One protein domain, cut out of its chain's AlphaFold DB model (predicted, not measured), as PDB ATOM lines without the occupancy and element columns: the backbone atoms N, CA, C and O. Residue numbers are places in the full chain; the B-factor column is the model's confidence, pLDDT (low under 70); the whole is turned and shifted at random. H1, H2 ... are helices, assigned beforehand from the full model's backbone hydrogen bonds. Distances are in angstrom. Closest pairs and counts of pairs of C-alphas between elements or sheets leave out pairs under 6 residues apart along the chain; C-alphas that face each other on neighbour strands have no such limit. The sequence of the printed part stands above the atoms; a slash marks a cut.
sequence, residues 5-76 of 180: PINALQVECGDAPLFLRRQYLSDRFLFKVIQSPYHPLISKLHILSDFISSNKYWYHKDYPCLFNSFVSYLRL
ATOM      1  N   PRO A   5     233.162 130.945 239.095       77.88
ATOM      2  CA  PRO A   5     231.848 130.874 239.739       77.88
ATOM      3  C   PRO A   5     230.698 131.374 238.857       77.88
ATOM      4  O   PRO A   5     229.613 130.806 238.886       77.88
ATOM      5  N   ILE A   6     230.927 132.408 238.036       79.62
ATOM      6  CA  ILE A   6     229.882 132.966 237.162       79.62
ATOM      7  C   ILE A   6     229.531 131.980 236.048       79.62
ATOM      8  O   ILE A   6     228.361 131.829 235.713       79.62
ATOM      9  N   ASN A   7     230.532 131.298 235.488       79.69
ATOM     10  CA  ASN A   7     230.306 130.299 234.447       79.69
ATOM     11  C   ASN A   7     229.558 129.075 235.000       79.69
ATOM     12  O   ASN A   7     228.661 128.575 234.333       79.69
ATOM     13  N   ALA A   8     229.902 128.618 236.210       83.31
ATOM     14  CA  ALA A   8     229.215 127.502 236.861       83.31
ATOM     15  C   ALA A   8     227.734 127.823 237.124       83.31
ATOM     16  O   ALA A   8     226.867 127.043 236.740       83.31
ATOM     17  N   LEU A   9     227.446 129.012 237.667       86.00
ATOM     18  CA  LEU A   9     226.076 129.468 237.911       86.00
ATOM     19  C   LEU A   9     225.273 129.621 236.608       86.00
ATOM     20  O   LEU A   9     224.112 129.242 236.540       86.00
ATOM     21  N   GLN A  10     225.898 130.147 235.550       88.44
ATOM     22  CA  GLN A  10     225.274 130.248 234.226       88.44
ATOM     23  C   GLN A  10     224.882 128.877 233.669       88.44
ATOM     24  O   GLN A  10     223.784 128.730 233.146       88.44
ATOM     25  N   VAL A  11     225.745 127.869 233.818       86.25
ATOM     26  CA  VAL A  11     225.433 126.496 233.397       86.25
ATOM     27  C   VAL A  11     224.281 125.919 234.218       86.25
ATOM     28  O   VAL A  11     223.358 125.355 233.636       86.25
ATOM     29  N   GLU A  12     224.297 126.098 235.539       90.81
ATOM     30  CA  GLU A  12     223.242 125.607 236.435       90.81
ATOM     31  C   GLU A  12     221.874 126.234 236.126       90.81
ATOM     32  O   GLU A  12     220.859 125.541 236.105       90.81
ATOM     33  N   CYS A  13     221.838 127.530 235.811       90.50
ATOM     34  CA  CYS A  13     220.610 128.237 235.447       90.50
ATOM     35  C   CYS A  13     220.202 128.075 233.969       90.50
ATOM     36  O   CYS A  13     219.174 128.621 233.570       90.50
ATOM     37  N   GLY A  14     220.987 127.373 233.141       89.06
ATOM     38  CA  GLY A  14     220.741 127.269 231.694       89.06
ATOM     39  C   GLY A  14     220.910 128.594 230.934       89.06
ATOM     40  O   GLY A  14     220.357 128.771 229.849       89.06
ATOM     41  N   ASP A  15     221.664 129.535 231.500       89.19
ATOM     42  CA  ASP A  15     221.822 130.898 231.009       89.19
ATOM     43  C   ASP A  15     223.075 131.043 230.139       89.19
ATOM     44  O   ASP A  15     224.195 130.718 230.536       89.19
ATOM     45  N   ALA A  16     222.923 131.619 228.946       89.38
ATOM     46  CA  ALA A  16     224.072 131.868 228.084       89.38
ATOM     47  C   ALA A  16     225.014 132.945 228.678       89.38
ATOM     48  O   ALA A  16     224.555 133.932 229.277       89.38
ATOM     49  N   PRO A  17     226.337 132.841 228.440       90.25
ATOM     50  CA  PRO A  17     227.301 133.872 228.806       90.25
ATOM     51  C   PRO A  17     226.874 135.282 228.387       90.25
ATOM     52  O   PRO A  17     226.376 135.508 227.283       90.25
ATOM     53  N   LEU A  18     227.109 136.267 229.262       88.25
ATOM     54  CA  LEU A  18     226.619 137.642 229.084       88.25
ATOM     55  C   LEU A  18     227.003 138.266 227.732       88.25
ATOM     56  O   LEU A  18     226.202 138.978 227.131       88.25
ATOM     57  N   PHE A  19     228.219 138.014 227.242       89.69
ATOM     58  CA  PHE A  19     228.666 138.559 225.958       89.69
ATOM     59  C   PHE A  19     227.869 137.986 224.773       89.69
ATOM     60  O   PHE A  19     227.495 138.754 223.889       89.69
ATOM     61  N   LEU A  20     227.532 136.688 224.799       91.38
ATOM     62  CA  LEU A  20     226.681 136.055 223.788       91.38
ATOM     63  C   LEU A  20     225.266 136.617 223.839       91.38
ATOM     64  O   LEU A  20     224.707 136.948 222.801       91.38
ATOM     65  N   ARG A  21     224.708 136.811 225.041       92.56
ATOM     66  CA  ARG A  21     223.384 137.432 225.196       92.56
ATOM     67  C   ARG A  21     223.343 138.849 224.625       92.56
ATOM     68  O   ARG A  21     222.405 139.187 223.909       92.56
ATOM     69  N   ARG A  22     224.364 139.673 224.889       94.94
ATOM     70  CA  ARG A  22     224.462 141.028 224.313       94.94
ATOM     71  C   ARG A  22     224.553 141.005 222.789       94.94
ATOM     72  O   ARG A  22     223.893 141.819 222.143       94.94
ATOM     73  N   GLN A  23     225.333 140.080 222.228       96.31
ATOM     74  CA  GLN A  23     225.437 139.924 220.779       96.31
ATOM     75  C   GLN A  23     224.102 139.473 220.177       96.31
ATOM     76  O   GLN A  23     223.583 140.163 219.309       96.31
ATOM     77  N   TYR A  24     223.476 138.433 220.733       95.25
ATOM     78  CA  TYR A  24     222.163 137.938 220.311       95.25
ATOM     79  C   TYR A  24     221.085 139.032 220.319       95.25
ATOM     80  O   TYR A  24     220.331 139.181 219.357       95.25
ATOM     81  N   LEU A  25     221.013 139.835 221.387       96.19
ATOM     82  CA  LEU A  25     220.068 140.952 221.465       96.19
ATOM     83  C   LEU A  25     220.356 142.023 220.406       96.19
ATOM     84  O   LEU A  25     219.414 142.573 219.835       96.19
ATOM     85  N   SER A  26     221.634 142.294 220.130       96.88
ATOM     86  CA  SER A  26     222.054 143.243 219.093       96.88
ATOM     87  C   SER A  26     221.690 142.745 217.696       96.88
ATOM     88  O   SER A  26     221.114 143.505 216.921       96.88
ATOM     89  N   ASP A  27     221.921 141.460 217.410       94.94
ATOM     90  CA  ASP A  27     221.548 140.821 216.146       94.94
ATOM     91  C   ASP A  27     220.032 140.917 215.942       94.94
ATOM     92  O   ASP A  27     219.555 141.428 214.929       94.94
ATOM     93  N   ARG A  28     219.252 140.517 216.954       93.75
ATOM     94  CA  ARG A  28     217.785 140.536 216.896       93.75
ATOM     95  C   ARG A  28     217.226 141.946 216.726       93.75
ATOM     96  O   ARG A  28     216.227 142.129 216.032       93.75
ATOM     97  N   PHE A  29     217.836 142.936 217.373       95.19
ATOM     98  CA  PHE A  29     217.471 144.338 217.205       95.19
ATOM     99  C   PHE A  29     217.785 144.829 215.789       95.19
ATOM    100  O   PHE A  29     216.912 145.406 215.143       95.19
ATOM    101  N   LEU A  30     218.987 144.552 215.280       93.69
ATOM    102  CA  LEU A  30     219.391 144.964 213.943       93.69
ATOM    103  C   LEU A  30     218.473 144.374 212.865       93.69
ATOM    104  O   LEU A  30     218.019 145.111 211.994       93.69
ATOM    105  N   PHE A  31     218.139 143.083 212.938       89.44
ATOM    106  CA  PHE A  31     217.239 142.460 211.962       89.44
ATOM    107  C   PHE A  31     215.836 143.079 211.967       89.44
ATOM    108  O   PHE A  31     215.223 143.183 210.910       89.44
ATOM    109  N   LYS A  32     215.339 143.554 213.117       88.56
ATOM    110  CA  LYS A  32     214.091 144.335 213.171       88.56
ATOM    111  C   LYS A  32     214.239 145.703 212.514       88.56
ATOM    112  O   LYS A  32     213.344 146.136 211.802       88.56
ATOM    113  N   VAL A  33     215.356 146.382 212.758       90.88
ATOM    114  CA  VAL A  33     215.653 147.692 212.163       90.88
ATOM    115  C   VAL A  33     215.732 147.599 210.640       90.88
ATOM    116  O   VAL A  33     215.155 148.433 209.950       90.88
ATOM    117  N   ILE A  34     216.409 146.575 210.122       88.50
ATOM    118  CA  ILE A  34     216.628 146.375 208.686       88.50
ATOM    119  C   ILE A  34     215.314 146.137 207.937       88.50
ATOM    120  O   ILE A  34     215.205 146.580 206.801       88.50
ATOM    121  N   GLN A  35     214.305 145.520 208.565       84.50
ATOM    122  CA  GLN A  35     212.967 145.358 207.967       84.50
ATOM    123  C   GLN A  35     212.286 146.691 207.619       84.50
ATOM    124  O   GLN A  35     211.355 146.708 206.819       84.50
ATOM    125  N   SER A  36     212.725 147.802 208.216       85.56
ATOM    126  CA  SER A  36     212.253 149.140 207.879       85.56
ATOM    127  C   SER A  36     213.237 149.802 206.900       85.56
ATOM    128  O   SER A  36     214.284 150.285 207.339       85.56
ATOM    129  N   PRO A  37     212.903 149.919 205.599       77.56
ATOM    130  CA  PRO A  37     213.842 150.374 204.566       77.56
ATOM    131  C   PRO A  37     214.386 151.792 204.802       77.56
ATOM    132  O   PRO A  37     215.502 152.102 204.398       77.56
ATOM    133  N   TYR A  38     213.632 152.644 205.502       87.19
ATOM    134  CA  TYR A  38     213.998 154.038 205.778       87.19
ATOM    135  C   TYR A  38     214.449 154.278 207.223       87.19
ATOM    136  O   TYR A  38     214.361 155.396 207.730       87.19
ATOM    137  N   HIS A  39     214.901 153.240 207.933       91.50
ATOM    138  CA  HIS A  39     215.302 153.416 209.324       91.50
ATOM    139  C   HIS A  39     216.598 154.254 209.433       91.50
ATOM    140  O   HIS A  39     217.645 153.840 208.924       91.50
ATOM    141  N   PRO A  40     216.605 155.386 210.166       94.38
ATOM    142  CA  PRO A  40     217.726 156.340 210.186       94.38
ATOM    143  C   PRO A  40     219.015 155.783 210.807       94.38
ATOM    144  O   PRO A  40     220.088 156.361 210.663       94.38
ATOM    145  N   LEU A  41     218.929 154.669 211.534       94.50
ATOM    146  CA  LEU A  41     220.104 153.986 212.081       94.50
ATOM    147  C   LEU A  41     220.992 153.370 210.990       94.50
ATOM    148  O   LEU A  41     222.199 153.308 211.187       94.50
ATOM    149  N   ILE A  42     220.427 152.937 209.858       91.94
ATOM    150  CA  ILE A  42     221.199 152.258 208.808       91.94
ATOM    151  C   ILE A  42     222.245 153.198 208.204       91.94
ATOM    152  O   ILE A  42     223.420 152.842 208.132       91.94
ATOM    153  N   SER A  43     221.865 154.434 207.867       92.88
ATOM    154  CA  SER A  43     222.811 155.435 207.358       92.88
ATOM    155  C   SER A  43     223.907 155.765 208.375       92.88
ATOM    156  O   SER A  43     225.078 155.857 208.016       92.88
ATOM    157  N   LYS A  44     223.560 155.856 209.665       95.06
ATOM    158  CA  LYS A  44     224.538 156.061 210.745       95.06
ATOM    159  C   LYS A  44     225.512 154.891 210.888       95.06
ATOM    160  O   LYS A  44     226.682 155.123 211.173       95.06
ATOM    161  N   LEU A  45     225.057 153.653 210.691       94.12
ATOM    162  CA  LEU A  45     225.913 152.465 210.734       94.12
ATOM    163  C   LEU A  45     226.886 152.411 209.551       94.12
ATOM    164  O   LEU A  45     228.034 152.022 209.746       94.12
ATOM    165  N   HIS A  46     226.475 152.869 208.365       92.94
ATOM    166  CA  HIS A  46     227.392 153.051 207.235       92.94
ATOM    167  C   HIS A  46     228.471 154.098 207.539       92.94
ATOM    168  O   HIS A  46     229.652 153.787 207.434       92.94
ATOM    169  N   ILE A  47     228.087 155.283 208.032       93.38
ATOM    170  CA  ILE A  47     229.047 156.328 208.438       93.38
ATOM    171  C   ILE A  47     230.020 155.798 209.504       93.38
ATOM    172  O   ILE A  47     231.225 156.042 209.450       93.38
ATOM    173  N   LEU A  48     229.505 155.043 210.479       91.94
ATOM    174  CA  LEU A  48     230.328 154.418 211.510       91.94
ATOM    175  C   LEU A  48     231.299 153.384 210.922       91.94
ATOM    176  O   LEU A  48     232.434 153.299 211.385       91.94
ATOM    177  N   SER A  49     230.879 152.621 209.910       92.00
ATOM    178  CA  SER A  49     231.730 151.644 209.220       92.00
ATOM    179  C   SER A  49     232.946 152.304 208.578       92.00
ATOM    180  O   SER A  49     234.065 151.799 208.715       92.00
ATOM    181  N   ASP A  50     232.747 153.457 207.944       89.81
ATOM    182  CA  ASP A  50     233.830 154.223 207.325       89.81
ATOM    183  C   ASP A  50     234.792 154.773 208.388       89.81
ATOM    184  O   ASP A  50     236.013 154.624 208.282       89.81
ATOM    185  N   PHE A  51     234.248 155.324 209.481       89.44
ATOM    186  CA  PHE A  51     235.055 155.842 210.586       89.44
ATOM    187  C   PHE A  51     235.903 154.752 211.250       89.44
ATOM    188  O   PHE A  51     237.101 154.943 211.465       89.44
ATOM    189  N   ILE A  52     235.303 153.597 211.554       88.88
ATOM    190  CA  ILE A  52     235.994 152.478 212.205       88.88
ATOM    191  C   ILE A  52     237.129 151.958 211.319       88.88
ATOM    192  O   ILE A  52     238.232 151.747 211.819       88.88
ATOM    193  N   SER A  53     236.892 151.821 210.013       82.12
ATOM    194  CA  SER A  53     237.891 151.317 209.059       82.12
ATOM    195  C   SER A  53     239.136 152.211 208.960       82.12
ATOM    196  O   SER A  53     240.227 151.720 208.676       82.12
ATOM    197  N   SER A  54     238.988 153.512 209.229       84.69
ATOM    198  CA  SER A  54     240.067 154.509 209.164       84.69
ATOM    199  C   SER A  54     240.820 154.740 210.485       84.69
ATOM    200  O   SER A  54     241.867 155.390 210.497       84.69
ATOM    201  N   ASN A  55     240.313 154.227 211.612       87.06
ATOM    202  CA  ASN A  55     240.806 154.589 212.939       87.06
ATOM    203  C   ASN A  55     241.542 153.429 213.630       87.06
ATOM    204  O   ASN A  55     240.946 152.429 214.031       87.06
ATOM    205  N   LYS A  56     242.846 153.631 213.868       87.44
ATOM    206  CA  LYS A  56     243.746 152.650 214.498       87.44
ATOM    207  C   LYS A  56     243.314 152.194 215.895       87.44
ATOM    208  O   LYS A  56     243.683 151.097 216.303       87.44
ATOM    209  N   TYR A  57     242.536 153.002 216.622       87.94
ATOM    210  CA  TYR A  57     242.007 152.645 217.944       87.94
ATOM    211  C   TYR A  57     241.289 151.290 217.925       87.94
ATOM    212  O   TYR A  57     241.453 150.478 218.837       87.94
ATOM    213  N   TRP A  58     240.528 151.029 216.863       86.00
ATOM    214  CA  TRP A  58     239.700 149.837 216.762       86.00
ATOM    215  C   TRP A  58     240.458 148.572 216.354       86.00
ATOM    216  O   TRP A  58     239.904 147.486 216.461       86.00
ATOM    217  N   TYR A  59     241.738 148.660 215.975       82.88
ATOM    218  CA  TYR A  59     242.559 147.461 215.757       82.88
ATOM    219  C   TYR A  59     242.872 146.705 217.052       82.88
ATOM    220  O   TYR A  59     243.211 145.526 217.012       82.88
ATOM    221  N   HIS A  60     242.753 147.373 218.202       86.19
ATOM    222  CA  HIS A  60     243.108 146.818 219.510       86.19
ATOM    223  C   HIS A  60     241.909 146.699 220.462       86.19
ATOM    224  O   HIS A  60     242.083 146.396 221.644       86.19
ATOM    225  N   LYS A  61     240.693 146.969 219.976       88.44
ATOM    226  CA  LYS A  61     239.457 147.007 220.764       88.44
ATOM    227  C   LYS A  61     238.352 146.253 220.042       88.44
ATOM    228  O   LYS A  61     238.170 146.424 218.843       88.44
ATOM    229  N   ASP A  62     237.567 145.495 220.802       86.75
ATOM    230  CA  ASP A  62     236.361 144.866 220.273       86.75
ATOM    231  C   ASP A  62     235.366 145.929 219.802       86.75
ATOM    232  O   ASP A  62     235.128 146.935 220.482       86.75
ATOM    233  N   TYR A  63     234.743 145.682 218.651       90.12
ATOM    234  CA  TYR A  63     233.673 146.545 218.180       90.12
ATOM    235  C   TYR A  63     232.426 146.420 219.068       90.12
ATOM    236  O   TYR A  63     232.166 145.360 219.652       90.12
ATOM    237  N   PRO A  64     231.588 147.470 219.128       91.56
ATOM    238  CA  PRO A  64     230.273 147.374 219.746       91.56
ATOM    239  C   PRO A  64     229.440 146.245 219.122       91.56
ATOM    240  O   PRO A  64     229.441 146.075 217.903       91.56
ATOM    241  N   CYS A  65     228.664 145.520 219.939       95.06
ATOM    242  CA  CYS A  65     227.871 144.370 219.482       95.06
ATOM    243  C   CYS A  65     226.967 144.688 218.281       95.06
ATOM    244  O   CYS A  65     226.894 143.897 217.347       95.06
ATOM    245  N   LEU A  66     226.339 145.869 218.266       95.19
ATOM    246  CA  LEU A  66     225.498 146.318 217.153       95.19
ATOM    247  C   LEU A  66     226.279 146.484 215.841       95.19
ATOM    248  O   LEU A  66     225.764 146.167 214.772       95.19
ATOM    249  N   PHE A  67     227.524 146.961 215.916       93.62
ATOM    250  CA  PHE A  67     228.380 147.073 214.738       93.62
ATOM    251  C   PHE A  67     228.829 145.692 214.252       93.62
ATOM    252  O   PHE A  67     228.787 145.439 213.054       93.62
ATOM    253  N   ASN A  68     229.154 144.765 215.163       93.75
ATOM    254  CA  ASN A  68     229.413 143.367 214.795       93.75
ATOM    255  C   ASN A  68     228.221 142.749 214.058       93.75
ATOM    256  O   ASN A  68     228.410 142.124 213.017       93.75
ATOM    257  N   SER A  69     226.998 142.969 214.549       94.94
ATOM    258  CA  SER A  69     225.775 142.524 213.873       94.94
ATOM    259  C   SER A  69     225.672 143.113 212.465       94.94
ATOM    260  O   SER A  69     225.335 142.404 211.520       94.94
ATOM    261  N   PHE A  70     225.987 144.402 212.312       93.69
ATOM    262  CA  PHE A  70     225.915 145.106 211.033       93.69
ATOM    263  C   PHE A  70     226.945 144.588 210.029       93.69
ATOM    264  O   PHE A  70     226.598 144.299 208.888       93.69
ATOM    265  N   VAL A  71     228.187 144.381 210.461       91.81
ATOM    266  CA  VAL A  71     229.235 143.783 209.626       91.81
ATOM    267  C   VAL A  71     228.860 142.360 209.210       91.81
ATOM    268  O   VAL A  71     229.029 142.006 208.045       91.81
ATOM    269  N   SER A  72     228.319 141.553 210.127       91.44
ATOM    270  CA  SER A  72     227.811 140.213 209.810       91.44
ATOM    271  C   SER A  72     226.675 140.260 208.791       91.44
ATOM    272  O   SER A  72     226.680 139.477 207.846       91.44
ATOM    273  N   TYR A  73     225.745 141.208 208.934       90.50
ATOM    274  CA  TYR A  73     224.656 141.424 207.982       90.50
ATOM    275  C   TYR A  73     225.170 141.760 206.574       90.50
ATOM    276  O   TYR A  73     224.736 141.141 205.606       90.50
ATOM    277  N   LEU A  74     226.139 142.674 206.451       89.38
ATOM    278  CA  LEU A  74     226.736 143.040 205.159       89.38
ATOM    279  C   LEU A  74     227.457 141.870 204.468       89.38
ATOM    280  O   LEU A  74     227.669 141.907 203.260       89.38
ATOM    281  N   ARG A  75     227.850 140.841 205.230       89.88
ATOM    282  CA  ARG A  75     228.553 139.646 204.742       89.88
ATOM    283  C   ARG A  75     227.634 138.446 204.524       89.88
ATOM    284  O   ARG A  75     228.138 137.355 204.258       89.88
ATOM    285  N   LEU A  76     226.318 138.604 204.670       86.50
ATOM    286  CA  LEU A  76     225.399 137.493 204.455       86.50
ATOM    287  C   LEU A  76     225.528 136.973 203.014       86.50
ATOM    288  O   LEU A  76     225.546 137.762 202.070       86.50
TER     289      LEU A  76
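AT A GLANCE: This is residues 5 to 76 of the 180 residues of the protein "uncharacterized protein LOC114252423" of Bombyx mandarina (UniProt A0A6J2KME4). H2 and H3 make an open corner, with H5 packed on H2 inside it; residues 53 to 62, of which 56 to 60 belong to H4, stick out. The 72 printed residues hold five named helices and no named strand, all helix. The whole is loose, radius of gyration of the C-alphas 15.1 A, spans 42 by 32 by 19 A.

IN THESE COORDINATES: H1, residues 5 to 12, begins with C-alpha 5 at (231.848, 130.874, 239.739). H2 is residues 18 to 34, 24.3 A; H3 40 to 54, 22.4 A; H4 56 to 60. H5, 65 to 74, ends with C-alpha 74 at (226.736, 143.040, 205.159).

HOW THE PARTS SIT: H1 touches no helix. H2 touches H5, closest C-alphas Ser 26 and Leu 66, 5.0 A, at a steep tilt of 50 degrees. H2 and H3 only just touch, with 3 pairs of C-alphas within 8 A, only at the corner, closest Ile 34 and Ile 42, 7.5 A. Every O i to N i+4 pair is within hydrogen-bond range in H1, H2 and H5; H3 has 10 of 11, H4 0 of 1 but 2 of 2 O i to N i+3.

THE WHOLE: The farthest C-alphas, Pro 5 and Tyr 38, are 44.8 A apart. The printed part has no cut or long link, and no printed residue is under 70.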